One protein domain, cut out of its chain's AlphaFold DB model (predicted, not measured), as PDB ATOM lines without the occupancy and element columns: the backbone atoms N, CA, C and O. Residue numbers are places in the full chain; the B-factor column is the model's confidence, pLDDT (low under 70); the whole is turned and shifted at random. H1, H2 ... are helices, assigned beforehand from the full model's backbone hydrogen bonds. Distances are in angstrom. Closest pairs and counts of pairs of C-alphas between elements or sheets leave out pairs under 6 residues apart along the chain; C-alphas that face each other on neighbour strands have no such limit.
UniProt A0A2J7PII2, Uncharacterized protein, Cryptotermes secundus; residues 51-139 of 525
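What this domain is: This is residues 51 to 139 of the 525 residues of an uncharacterized protein of Cryptotermes secundus (UniProt A0A2J7PII2). Two long helices, H1 and H3, run side by side in the same direction, and a third helix, H2, packs slantwise over the pair, so that the three centres make a triangle. The short last helix H4 crosses the earlier part of H2, at residues 87 to 94, away from H1 and H3. The printed part has 89 residues with four named helices, in the order H1, H2, H3, H4, and no named strand; the class is all helix. The whole is compact, with a radius of gyration of the C-alphas of 13.0 A, and elongated in outline, spanning 41 by 24 by 19 A.

How they stand to each other: H1, residues 52 to 74, touches H2, residues 85 to 102, with its residues 58 to 67 alone. Their closest C-alphas are those of Glu 63 and Ala 92, 5.5 A apart, and the helices run opposite ways at a steep tilt of 47 degrees. H1 also touches H3, residues 106 to 125, at a shallow tilt of 12 degrees, the same way; the closest C-alphas are those of Asn 69 and Thr 124, 5.0 A apart. H2 is the hub, touching three other helices. H2 and H3 form a helical hairpin, at a steep tilt of 39 degrees, opposite ways. They touch through residues 96 to 102 of H2 and 109 to 113 of H3, with the closest C-alphas, those of Leu 100 and Tyr 109, 5.8 A apart. H4, residues 131 to 138, touches H2 with the closest C-alphas, those of Cys 91 and Cys 136, 5.4 A apart; it is about perpendicular to H2, but only just, at 71 degrees. H3 and H4 are apart, and H1 and H4 are only just apart, with 8.3 A between their closest C-alphas. The helix packing is mostly crossed, with 1 of 4 touching pairs at a shallow tilt. Each O i to N i+4 pair is within hydrogen-bond range in H1, H2 and H3; in H4 it is 3 of 4.

Where its parts are: H1 begins at C-alpha 52, (-4.025, -29.233, -14.251), and is 32.3 A long from first to last C-alpha. H2 measures 25.9 A and H3 28.8 A, the latter beginning at C-alpha 106, (5.929, -23.801, -13.809). H4 measures 11.3 A and ends at C-alpha 138, (3.398, -37.273, -40.915).

The domain as a whole: The two C-alphas farthest apart are those of Ala 79 and Val 105, at 41.6 A. The printed part has no cut. The link from H1 to H2 is short, with 10 residues, and the other two are tight. The mean pLDDT of the printed part is 91.5, and Cys 78 is the one printed residue under 70.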
ATOM      1  N   THR A  51      -0.685 -26.637 -11.736       89.06
ATOM      2  CA  THR A  51      -2.006 -27.284 -11.657       89.06
ATOM      3  C   THR A  51      -2.540 -27.698 -13.029       89.06
ATOM      4  O   THR A  51      -2.283 -27.055 -14.062       89.06
ATOM      5  N   GLY A  52      -3.352 -28.753 -13.050       88.38
ATOM      6  CA  GLY A  52      -4.025 -29.233 -14.251       88.38
ATOM      7  C   GLY A  52      -4.908 -28.176 -14.901       88.38
ATOM      8  O   GLY A  52      -4.927 -28.033 -16.127       88.38
ATOM      9  N   LYS A  53      -5.561 -27.356 -14.069       85.62
ATOM     10  CA  LYS A  53      -6.409 -26.221 -14.471       85.62
ATOM     11  C   LYS A  53      -5.626 -25.184 -15.301       85.62
ATOM     12  O   LYS A  53      -6.109 -24.742 -16.347       85.62
ATOM     13  N   VAL A  54      -4.382 -24.857 -14.921       86.12
ATOM     14  CA  VAL A  54      -3.504 -23.958 -15.705       86.12
ATOM     15  C   VAL A  54      -3.096 -24.601 -17.033       86.12
ATOM     16  O   VAL A  54      -3.175 -23.955 -18.082       86.12
ATOM     17  N   ARG A  55      -2.710 -25.883 -17.023       94.62
ATOM     18  CA  ARG A  55      -2.318 -26.611 -18.241       94.62
ATOM     19  C   ARG A  55      -3.461 -26.715 -19.254       94.62
ATOM     20  O   ARG A  55      -3.263 -26.437 -20.436       94.62
ATOM     21  N   ALA A  56      -4.669 -27.029 -18.788       92.00
ATOM     22  CA  ALA A  56      -5.887 -27.057 -19.595       92.00
ATOM     23  C   ALA A  56      -6.168 -25.701 -20.273       92.00
ATOM     24  O   ALA A  56      -6.504 -25.652 -21.459       92.00
ATOM     25  N   CYS A  57      -5.967 -24.590 -19.554       92.31
ATOM     26  CA  CYS A  57      -6.120 -23.244 -20.104       92.31
ATOM     27  C   CYS A  57      -5.118 -22.962 -21.241       92.31
ATOM     28  O   CYS A  57      -5.511 -22.484 -22.310       92.31
ATOM     29  N   TYR A  58      -3.837 -23.302 -21.054       95.19
ATOM     30  CA  TYR A  58      -2.819 -23.147 -22.102       95.19
ATOM     31  C   TYR A  58      -3.057 -24.066 -23.306       95.19
ATOM     32  O   TYR A  58      -2.901 -23.615 -24.443       95.19
ATOM     33  N   LEU A  59      -3.479 -25.316 -23.090       96.38
ATOM     34  CA  LEU A  59      -3.822 -26.253 -24.162       96.38
ATOM     35  C   LEU A  59      -4.979 -25.726 -25.023       96.38
ATOM     36  O   LEU A  59      -4.856 -25.661 -26.246       96.38
ATOM     37  N   LYS A  60      -6.065 -25.261 -24.393       94.75
ATOM     38  CA  LYS A  60      -7.222 -24.671 -25.087       94.75
ATOM     39  C   LYS A  60      -6.861 -23.385 -25.841       94.75
ATOM     40  O   LYS A  60      -7.389 -23.126 -26.924       94.75
ATOM     41  N   HIS A  61      -5.939 -22.579 -25.306       96.44
ATOM     42  CA  HIS A  61      -5.401 -21.427 -26.036       96.44
ATOM     43  C   HIS A  61      -4.600 -21.863 -27.273       96.44
ATOM     44  O   HIS A  61      -4.771 -21.279 -28.345       96.44
ATOM     45  N   LEU A  62      -3.762 -22.896 -27.132       97.38
ATOM     46  CA  LEU A  62      -2.916 -23.435 -28.197       97.38
ATOM     47  C   LEU A  62      -3.739 -24.064 -29.336       97.38
ATOM     48  O   LEU A  62      -3.453 -23.799 -30.502       97.38
ATOM     49  N   GLU A  63      -4.795 -24.817 -29.014       97.12
ATOM     50  CA  GLU A  63      -5.781 -25.313 -29.987       97.12
ATOM     51  C   GLU A  63      -6.386 -24.152 -30.789       97.12
ATOM     52  O   GLU A  63      -6.308 -24.135 -32.018       97.12
ATOM     53  N   LYS A  64      -6.924 -23.133 -30.101       97.12
ATOM     54  CA  LYS A  64      -7.615 -21.997 -30.735       97.12
ATOM     55  C   LYS A  64      -6.734 -21.250 -31.742       97.12
ATOM     56  O   LYS A  64      -7.212 -20.851 -32.804       97.12
ATOM     57  N   ILE A  65      -5.458 -21.032 -31.424       97.69
ATOM     58  CA  ILE A  65      -4.533 -20.325 -32.326       97.69
ATOM     59  C   ILE A  65      -4.009 -21.213 -33.462       97.69
ATOM     60  O   ILE A  65      -3.779 -20.694 -34.554       97.69
ATOM     61  N   LEU A  66      -3.868 -22.530 -33.253       97.56
ATOM     62  CA  LEU A  66      -3.532 -23.476 -34.324       97.56
ATOM     63  C   LEU A  66      -4.693 -23.645 -35.313       97.56
ATOM     64  O   LEU A  66      -4.458 -23.610 -36.519       97.56
ATOM     65  N   MET A  67      -5.934 -23.739 -34.827       97.00
ATOM     66  CA  MET A  67      -7.133 -23.757 -35.676       97.00
ATOM     67  C   MET A  67      -7.213 -22.496 -36.540       97.00
ATOM     68  O   MET A  67      -7.301 -22.597 -37.761       97.00
ATOM     69  N   LYS A  68      -7.032 -21.308 -35.944       97.31
ATOM     70  CA  LYS A  68      -6.994 -20.043 -36.697       97.31
ATOM     71  C   LYS A  68      -5.860 -19.995 -37.736       97.31
ATOM     72  O   LYS A  68      -6.060 -19.459 -38.826       97.31
ATOM     73  N   ASN A  69      -4.677 -20.549 -37.435       96.81
ATOM     74  CA  ASN A  69      -3.592 -20.684 -38.419       96.81
ATOM     75  C   ASN A  69      -4.023 -21.566 -39.601       96.81
ATOM     76  O   ASN A  69      -3.849 -21.181 -40.757       96.81
ATOM     77  N   TYR A  70      -4.620 -22.724 -39.311       96.12
ATOM     78  CA  TYR A  70      -5.073 -23.668 -40.324       96.12
ATOM     79  C   TYR A  70      -6.195 -23.096 -41.203       96.12
ATOM     80  O   TYR A  70      -6.109 -23.187 -42.426       96.12
ATOM     81  N   GLU A  71      -7.193 -22.429 -40.624       95.19
ATOM     82  CA  GLU A  71      -8.283 -21.765 -41.357       95.19
ATOM     83  C   GLU A  71      -7.747 -20.711 -42.341       95.19
ATOM     84  O   GLU A  71      -8.064 -20.739 -43.531       95.19
ATOM     85  N   ILE A  72      -6.861 -19.822 -41.882       95.00
ATOM     86  CA  ILE A  72      -6.283 -18.750 -42.712       95.00
ATOM     87  C   ILE A  72      -5.395 -19.312 -43.835       95.00
ATOM     88  O   ILE A  72      -5.382 -18.777 -44.947       95.00
ATOM     89  N   CYS A  73      -4.650 -20.390 -43.576       92.94
ATOM     90  CA  CYS A  73      -3.761 -20.996 -44.570       92.94
ATOM     91  C   CYS A  73      -4.486 -21.915 -45.566       92.94
ATOM     92  O   CYS A  73      -4.134 -21.926 -46.749       92.94
ATOM     93  N   SER A  74      -5.509 -22.653 -45.130       91.44
ATOM     94  CA  SER A  74      -6.305 -23.544 -45.991       91.44
ATOM     95  C   SER A  74      -7.099 -22.772 -47.049       91.44
ATOM     96  O   SER A  74      -7.145 -23.206 -48.198       91.44
ATOM     97  N   GLN A  75      -7.598 -21.573 -46.720       89.31
ATOM     98  CA  GLN A  75      -8.221 -20.656 -47.686       89.31
ATOM     99  C   GLN A  75      -7.289 -20.255 -48.843       89.31
ATOM    100  O   GLN A  75      -7.767 -19.955 -49.934       89.31
ATOM    101  N   LYS A  76      -5.964 -20.239 -48.628       85.88
ATOM    102  CA  LYS A  76      -4.982 -19.791 -49.636       85.88
ATOM    103  C   LYS A  76      -4.347 -20.938 -50.420       85.88
ATOM    104  O   LYS A  76      -4.090 -20.778 -51.607       85.88
ATOM    105  N   ASN A  77      -4.132 -22.093 -49.787       76.88
ATOM    106  CA  ASN A  77      -3.475 -23.263 -50.387       76.88
ATOM    107  C   ASN A  77      -4.359 -24.525 -50.294       76.88
ATOM    108  O   ASN A  77      -3.929 -25.569 -49.802       76.88
ATOM    109  N   CYS A  78      -5.596 -24.421 -50.790       58.59
ATOM    110  CA  CYS A  78      -6.689 -25.397 -50.624       58.59
ATOM    111  C   CYS A  78      -6.389 -26.851 -51.074       58.59
ATOM    112  O   CYS A  78      -7.153 -27.762 -50.753       58.59
ATOM    113  N   ALA A  79      -5.313 -27.095 -51.832       72.56
ATOM    114  CA  ALA A  79      -4.996 -28.410 -52.398       72.56
ATOM    115  C   ALA A  79      -3.901 -29.207 -51.656       72.56
ATOM    116  O   ALA A  79      -3.898 -30.431 -51.760       72.56
ATOM    117  N   GLU A  80      -2.970 -28.561 -50.940       83.06
ATOM    118  CA  GLU A  80      -1.796 -29.260 -50.367       83.06
ATOM    119  C   GLU A  80      -2.061 -29.825 -48.957       83.06
ATOM    120  O   GLU A  80      -1.477 -30.837 -48.572       83.06
ATOM    121  N   TYR A  81      -2.966 -29.208 -48.191       79.44
ATOM    122  CA  TYR A  81      -3.163 -29.503 -46.770       79.44
ATOM    123  C   TYR A  81      -4.620 -29.865 -46.468       79.44
ATOM    124  O   TYR A  81      -5.487 -28.996 -46.434       79.44
ATOM    125  N   ARG A  82      -4.877 -31.153 -46.215       87.69
ATOM    126  CA  ARG A  82      -6.133 -31.649 -45.633       87.69
ATOM    127  C   ARG A  82      -5.860 -32.190 -44.238       87.69
ATOM    128  O   ARG A  82      -5.621 -33.383 -44.084       87.69
ATOM    129  N   PHE A  83      -5.890 -31.302 -43.253       92.50
ATOM    130  CA  PHE A  83      -5.919 -31.684 -41.846       92.50
ATOM    131  C   PHE A  83      -7.365 -31.719 -41.360       92.50
ATOM    132  O   PHE A  83      -8.187 -30.876 -41.732       92.50
ATOM    133  N   SER A  84      -7.676 -32.717 -40.550       93.94
ATOM    134  CA  SER A  84      -8.924 -32.774 -39.799       93.94
ATOM    135  C   SER A  84      -8.815 -31.894 -38.541       93.94
ATOM    136  O   SER A  84      -7.708 -31.503 -38.152       93.94
ATOM    137  N   ARG A  85      -9.934 -31.544 -37.893       94.50
ATOM    138  CA  ARG A  85      -9.899 -30.766 -36.633       94.50
ATOM    139  C   ARG A  85      -9.167 -31.565 -35.547       94.50
ATOM    140  O   ARG A  85      -8.390 -31.025 -34.762       94.50
ATOM    141  N   GLU A  86      -9.355 -32.875 -35.595       92.88
ATOM    142  CA  GLU A  86      -8.768 -33.914 -34.760       92.88
ATOM    143  C   GLU A  86      -7.234 -33.865 -34.827       92.88
ATOM    144  O   GLU A  86      -6.567 -33.989 -33.802       92.88
ATOM    145  N   ASP A  87      -6.663 -33.659 -36.018       94.00
ATOM    146  CA  ASP A  87      -5.211 -33.565 -36.223       94.00
ATOM    147  C   ASP A  87      -4.621 -32.301 -35.585       94.00
ATOM    148  O   ASP A  87      -3.547 -32.343 -34.976       94.00
ATOM    149  N   VAL A  88      -5.345 -31.179 -35.665       95.56
ATOM    150  CA  VAL A  88      -4.939 -29.912 -35.037       95.56
ATOM    151  C   VAL A  88      -4.952 -30.035 -33.512       95.56
ATOM    152  O   VAL A  88      -3.980 -29.647 -32.860       95.56
ATOM    153  N   ILE A  89      -5.999 -30.644 -32.946       95.12
ATOM    154  CA  ILE A  89      -6.114 -30.907 -31.505       95.12
ATOM    155  C   ILE A  89      -5.004 -31.862 -31.039       95.12
ATOM    156  O   ILE A  89      -4.304 -31.566 -30.068       95.12
ATOM    157  N   LYS A  90      -4.764 -32.968 -31.757       94.12
ATOM    158  CA  LYS A  90      -3.666 -33.907 -31.458       94.12
ATOM    159  C   LYS A  90      -2.308 -33.206 -31.455       94.12
ATOM    160  O   LYS A  90      -1.520 -33.428 -30.536       94.12
ATOM    161  N   CYS A  91      -2.042 -32.330 -32.424       95.56
ATOM    162  CA  CYS A  91      -0.793 -31.574 -32.462       95.56
ATOM    163  C   CYS A  91      -0.675 -30.575 -31.298       95.56
ATOM    164  O   CYS A  91       0.391 -30.472 -30.690       95.56
ATOM    165  N   ALA A  92      -1.767 -29.899 -30.912       96.62
ATOM    166  CA  ALA A  92      -1.791 -29.031 -29.730       96.62
ATOM    167  C   ALA A  92      -1.430 -29.807 -28.446       96.62
ATOM    168  O   ALA A  92      -0.557 -29.378 -27.689       96.62
ATOM    169  N   VAL A  93      -2.027 -30.989 -28.247       95.50
ATOM    170  CA  VAL A  93      -1.741 -31.892 -27.115       95.50
ATOM    171  C   VAL A  93      -0.283 -32.368 -27.134       95.50
ATOM    172  O   VAL A  93       0.396 -32.330 -26.109       95.50
ATOM    173  N   GLN A  94       0.241 -32.784 -28.293       94.06
ATOM    174  CA  GLN A  94       1.647 -33.190 -28.433       94.06
ATOM    175  C   GLN A  94       2.612 -32.043 -28.097       94.06
ATOM    176  O   GLN A  94       3.627 -32.261 -27.429       94.06
ATOM    177  N   MET A  95       2.302 -30.821 -28.537       95.62
ATOM    178  CA  MET A  95       3.101 -29.630 -28.261       95.62
ATOM    179  C   MET A  95       3.073 -29.233 -26.777       95.62
ATOM    180  O   MET A  95       4.135 -28.927 -26.235       95.62
ATOM    181  N   GLU A  96       1.918 -29.310 -26.108       96.12
ATOM    182  CA  GLU A  96       1.788 -29.092 -24.656       96.12
ATOM    183  C   GLU A  96       2.603 -30.114 -23.860       96.12
ATOM    184  O   GLU A  96       3.476 -29.736 -23.078       96.12
ATOM    185  N   ARG A  97       2.418 -31.411 -24.140       93.12
ATOM    186  CA  ARG A  97       3.159 -32.492 -23.470       93.12
ATOM    187  C   ARG A  97       4.665 -32.404 -23.719       93.12
ATOM    188  O   ARG A  97       5.460 -32.842 -22.887       93.12
ATOM    189  N   LYS A  98       5.088 -31.871 -24.870       92.62
ATOM    190  CA  LYS A  98       6.504 -31.609 -25.163       92.62
ATOM    191  C   LYS A  98       7.037 -30.434 -24.345       92.62
ATOM    192  O   LYS A  98       8.122 -30.567 -23.787       92.62
ATOM    193  N   ALA A  99       6.282 -29.337 -24.240       93.75
ATOM    194  CA  ALA A  99       6.633 -28.204 -23.386       93.75
ATOM    195  C   ALA A  99       6.770 -28.649 -21.921       93.75
ATOM    196  O   ALA A  99       7.824 -28.438 -21.326       93.75
ATOM    197  N   LEU A 100       5.775 -29.373 -21.393       93.50
ATOM    198  CA  LEU A 100       5.773 -29.945 -20.043       93.50
ATOM    199  C   LEU A 100       7.014 -30.806 -19.772       93.50
ATOM    200  O   LEU A 100       7.767 -30.532 -18.844       93.50
ATOM    201  N   ARG A 101       7.293 -31.799 -20.627       89.00
ATOM    202  CA  ARG A 101       8.472 -32.669 -20.464       89.00
ATOM    203  C   ARG A 101       9.807 -31.934 -20.581       89.00
ATOM    204  O   ARG A 101      10.795 -32.394 -20.022       89.00
ATOM    205  N   SER A 102       9.854 -30.811 -21.298       84.12
ATOM    206  CA  SER A 102      11.049 -29.962 -21.386       84.12
ATOM    207  C   SER A 102      11.190 -28.951 -20.243       84.12
ATOM    208  O   SER A 102      12.202 -28.260 -20.173       84.12
ATOM    209  N   CYS A 103      10.187 -28.815 -19.371       85.00
ATOM    210  CA  CYS A 103      10.099 -27.739 -18.388       85.00
ATOM    211  C   CYS A 103       9.605 -28.268 -17.036       85.00
ATOM    212  O   CYS A 103       8.419 -28.212 -16.734       85.00
ATOM    213  N   MET A 104      10.537 -28.700 -16.181       76.25
ATOM    214  CA  MET A 104      10.248 -29.161 -14.809       76.25
ATOM    215  C   MET A 104       9.785 -28.047 -13.843       76.25
ATOM    216  O   MET A 104       9.564 -28.315 -12.669       76.25
ATOM    217  N   VAL A 105       9.674 -26.796 -14.304       82.44
ATOM    218  CA  VAL A 105       9.334 -25.623 -13.483       82.44
ATOM    219  C   VAL A 105       8.187 -24.860 -14.147       82.44
ATOM    220  O   VAL A 105       8.259 -24.562 -15.342       82.44
ATOM    221  N   VAL A 106       7.165 -24.488 -13.365       84.31
ATOM    222  CA  VAL A 106       5.929 -23.801 -13.809       84.31
ATOM    223  C   VAL A 106       6.215 -22.638 -14.759       84.31
ATOM    224  O   VAL A 106       5.670 -22.562 -15.858       84.31
ATOM    225  N   ILE A 107       7.128 -21.756 -14.359       82.31
ATOM    226  CA  ILE A 107       7.486 -20.532 -15.085       82.31
ATOM    227  C   ILE A 107       8.121 -20.854 -16.449       82.31
ATOM    228  O   ILE A 107       7.906 -20.136 -17.428       82.31
ATOM    229  N   LEU A 108       8.883 -21.950 -16.545       84.25
ATOM    230  CA  LEU A 108       9.468 -22.406 -17.810       84.25
ATOM    231  C   LEU A 108       8.392 -22.954 -18.742       84.25
ATOM    232  O   LEU A 108       8.377 -22.592 -19.917       84.25
ATOM    233  N   TYR A 109       7.453 -23.743 -18.211       93.81
ATOM    234  CA  TYR A 109       6.309 -24.244 -18.970       93.81
ATOM    235  C   TYR A 109       5.452 -23.092 -19.515       93.81
ATOM    236  O   TYR A 109       5.194 -23.032 -20.716       93.81
ATOM    237  N   GLN A 110       5.081 -22.131 -18.662       90.69
ATOM    238  CA  GLN A 110       4.301 -20.954 -19.056       90.69
ATOM    239  C   GLN A 110       5.000 -20.169 -20.176       90.69
ATOM    240  O   GLN A 110       4.383 -19.856 -21.195       90.69
ATOM    241  N   ARG A 111       6.310 -19.907 -20.045       86.44
ATOM    242  CA  ARG A 111       7.096 -19.243 -21.099       86.44
ATOM    243  C   ARG A 111       7.194 -20.074 -22.375       86.44
ATOM    244  O   ARG A 111       7.103 -19.504 -23.460       86.44
ATOM    245  N   ALA A 112       7.364 -21.392 -22.279       94.12
ATOM    246  CA  ALA A 112       7.388 -22.276 -23.441       94.12
ATOM    247  C   ALA A 112       6.054 -22.221 -24.203       94.12
ATOM    248  O   ALA A 112       6.060 -22.015 -25.416       94.12
ATOM    249  N   MET A 113       4.918 -22.299 -23.503       96.94
ATOM    250  CA  MET A 113       3.587 -22.190 -24.109       96.94
ATOM    251  C   MET A 113       3.341 -20.806 -24.730       96.94
ATOM    252  O   MET A 113       2.867 -20.724 -25.864       96.94
ATOM    253  N   THR A 114       3.741 -19.717 -24.063       93.00
ATOM    254  CA  THR A 114       3.647 -18.353 -24.617       93.00
ATOM    255  C   THR A 114       4.515 -18.171 -25.869       93.00
ATOM    256  O   THR A 114       4.042 -17.607 -26.856       93.00
ATOM    257  N   ARG A 115       5.748 -18.703 -25.892       93.31
ATOM    258  CA  ARG A 115       6.615 -18.682 -27.087       93.31
ATOM    259  C   ARG A 115       6.018 -19.473 -28.244       93.31
ATOM    260  O   ARG A 115       5.977 -18.963 -29.359       93.31
ATOM    261  N   LEU A 116       5.502 -20.679 -27.985       96.94
ATOM    262  CA  LEU A 116       4.790 -21.463 -29.000       96.94
ATOM    263  C   LEU A 116       3.603 -20.674 -29.568       96.94
ATOM    264  O   LEU A 116       3.411 -20.652 -30.782       96.94
ATOM    265  N   ALA A 117       2.850 -19.977 -28.714       96.38
ATOM    266  CA  ALA A 117       1.724 -19.166 -29.148       96.38
ATOM    267  C   ALA A 117       2.133 -17.955 -30.004       96.38
ATOM    268  O   ALA A 117       1.490 -17.681 -31.020       96.38
ATOM    269  N   ALA A 118       3.209 -17.254 -29.637       96.19
ATOM    270  CA  ALA A 118       3.770 -16.161 -30.431       96.19
ATOM    271  C   ALA A 118       4.293 -16.652 -31.794       96.19
ATOM    272  O   ALA A 118       3.970 -16.066 -32.828       96.19
ATOM    273  N   ASP A 119       5.011 -17.777 -31.819       97.19
ATOM    274  CA  ASP A 119       5.495 -18.421 -33.044       97.19
ATOM    275  C   ASP A 119       4.350 -18.766 -34.012       97.19
ATOM    276  O   ASP A 119       4.465 -18.525 -35.218       97.19
ATOM    277  N   ILE A 120       3.242 -19.320 -33.510       97.81
ATOM    278  CA  ILE A 120       2.070 -19.675 -34.328       97.81
ATOM    279  C   ILE A 120       1.385 -18.417 -34.876       97.81
ATOM    280  O   ILE A 120       1.046 -18.378 -36.063       97.81
ATOM    281  N   LYS A 121       1.225 -17.364 -34.063       97.31
ATOM    282  CA  LYS A 121       0.686 -16.067 -34.521       97.31
ATOM    283  C   LYS A 121       1.551 -15.473 -35.639       97.31
ATOM    284  O   LYS A 121       1.030 -15.201 -36.717       97.31
ATOM    285  N   LYS A 122       2.876 -15.444 -35.459       97.50
ATOM    286  CA  LYS A 122       3.848 -14.989 -36.467       97.50
ATOM    287  C   LYS A 122       3.771 -15.778 -37.781       97.50
ATOM    288  O   LYS A 122       3.871 -15.198 -38.859       97.50
ATOM    289  N   HIS A 123       3.568 -17.097 -37.729       96.75
ATOM    290  CA  HIS A 123       3.342 -17.901 -38.942       96.75
ATOM    291  C   HIS A 123       1.990 -17.584 -39.602       96.75
ATOM    292  O   HIS A 123       1.909 -17.517 -40.828       96.75
ATOM    293  N   THR A 124       0.956 -17.317 -38.800       96.62
ATOM    294  CA  THR A 124      -0.387 -16.929 -39.261       96.62
ATOM    295  C   THR A 124      -0.381 -15.579 -39.981       96.62
ATOM    296  O   THR A 124      -0.948 -15.467 -41.064       96.62
ATOM    297  N   GLU A 125       0.320 -14.584 -39.438       96.31
ATOM    298  CA  GLU A 125       0.559 -13.277 -40.074       96.31
ATOM    299  C   GLU A 125       1.328 -13.420 -41.393       96.31
ATOM    300  O   GLU A 125       0.977 -12.806 -42.397       96.31
ATOM    301  N   GLN A 126       2.331 -14.304 -41.427       96.06
ATOM    302  CA  GLN A 126       3.057 -14.663 -42.651       96.06
ATOM    303  C   GLN A 126       2.244 -15.522 -43.631       96.06
ATOM    304  O   GLN A 126       2.772 -15.882 -44.686       96.06
ATOM    305  N   LEU A 127       0.996 -15.877 -43.296       94.94
ATOM    306  CA  LEU A 127       0.101 -16.720 -44.095       94.94
ATOM    307  C   LEU A 127       0.681 -18.115 -44.386       94.94
ATOM    308  O   LEU A 127       0.305 -18.773 -45.360       94.94
ATOM    309  N   LYS A 128       1.601 -18.576 -43.533       94.94
ATOM    310  CA  LYS A 128       2.272 -19.872 -43.627       94.94
ATOM    311  C   LYS A 128       1.704 -20.816 -42.582       94.94
ATOM    312  O   LYS A 128       1.543 -20.456 -41.416       94.94
ATOM    313  N   LEU A 129       1.469 -22.054 -43.000       95.25
ATOM    314  CA  LEU A 129       1.084 -23.101 -42.071       95.25
ATOM    315  C   LEU A 129       2.217 -23.326 -41.061       95.25
ATOM    316  O   LEU A 129       3.393 -23.387 -41.438       95.25
ATOM    317  N   TYR A 130       1.875 -23.444 -39.782       96.56
ATOM    318  CA  TYR A 130       2.858 -23.713 -38.743       96.56
ATOM    319  C   TYR A 130       3.514 -25.083 -38.964       96.56
ATOM    320  O   TYR A 130       2.838 -26.110 -38.948       96.56
ATOM    321  N   LYS A 131       4.840 -25.108 -39.167       93.12
ATOM    322  CA  LYS A 131       5.568 -26.297 -39.663       93.12
ATOM    323  C   LYS A 131       5.294 -27.567 -38.853       93.12
ATOM    324  O   LYS A 131       5.020 -28.603 -39.448       93.12
ATOM    325  N   LYS A 132       5.268 -27.453 -37.518       89.75
ATOM    326  CA  LYS A 132       5.051 -28.596 -36.617       89.75
ATOM    327  C   LYS A 132       3.701 -29.282 -36.828       89.75
ATOM    328  O   LYS A 132       3.608 -30.461 -36.539       89.75
ATOM    329  N   LEU A 133       2.686 -28.595 -37.367       91.19
ATOM    330  CA  LEU A 133       1.403 -29.221 -37.702       91.19
ATOM    331  C   LEU A 133       1.549 -30.269 -38.817       91.19
ATOM    332  O   LEU A 133       0.861 -31.282 -38.789       91.19
ATOM    333  N   LYS A 134       2.476 -30.058 -39.764       89.50
ATOM    334  CA  LYS A 134       2.826 -31.056 -40.786       89.50
ATOM    335  C   LYS A 134       3.518 -32.250 -40.122       89.50
ATOM    336  O   LYS A 134       3.073 -33.380 -40.303       89.50
ATOM    337  N   ASP A 135       4.525 -31.965 -39.296       89.19
ATOM    338  CA  ASP A 135       5.336 -32.963 -38.587       89.19
ATOM    339  C   ASP A 135       4.470 -33.865 -37.676       89.19
ATOM    340  O   ASP A 135       4.542 -35.085 -37.780       89.19
ATOM    341  N   CYS A 136       3.571 -33.273 -36.873       85.25
ATOM    342  CA  CYS A 136       2.611 -33.939 -35.971       85.25
ATOM    343  C   CYS A 136       1.712 -35.002 -36.634       85.25
ATOM    344  O   CYS A 136       1.112 -35.815 -35.930       85.25
ATOM    345  N   VAL A 137       1.543 -34.937 -37.959       84.69
ATOM    346  CA  VAL A 137       0.608 -35.773 -38.732       84.69
ATOM    347  C   VAL A 137       1.351 -36.737 -39.657       84.69
ATOM    348  O   VAL A 137       0.877 -37.848 -39.890       84.69
ATOM    349  N   THR A 138       2.521 -36.349 -40.177       85.06
ATOM    350  CA  THR A 138       3.398 -37.273 -40.915       85.06
ATOM    351  C   THR A 138       4.094 -38.261 -39.990       85.06
ATOM    352  O   THR A 138       4.234 -39.434 -40.341       85.06
ATOM    353  N   ASP A 139       4.493 -37.806 -38.803       77.12
ATOM    354  CA  ASP A 139       4.954 -38.684 -37.742       77.12
ATOM    355  C   ASP A 139       3.712 -39.303 -37.097       77.12
ATOM    356  O   ASP A 139       2.989 -38.651 -36.344       77.12
TER     357      ASP A 139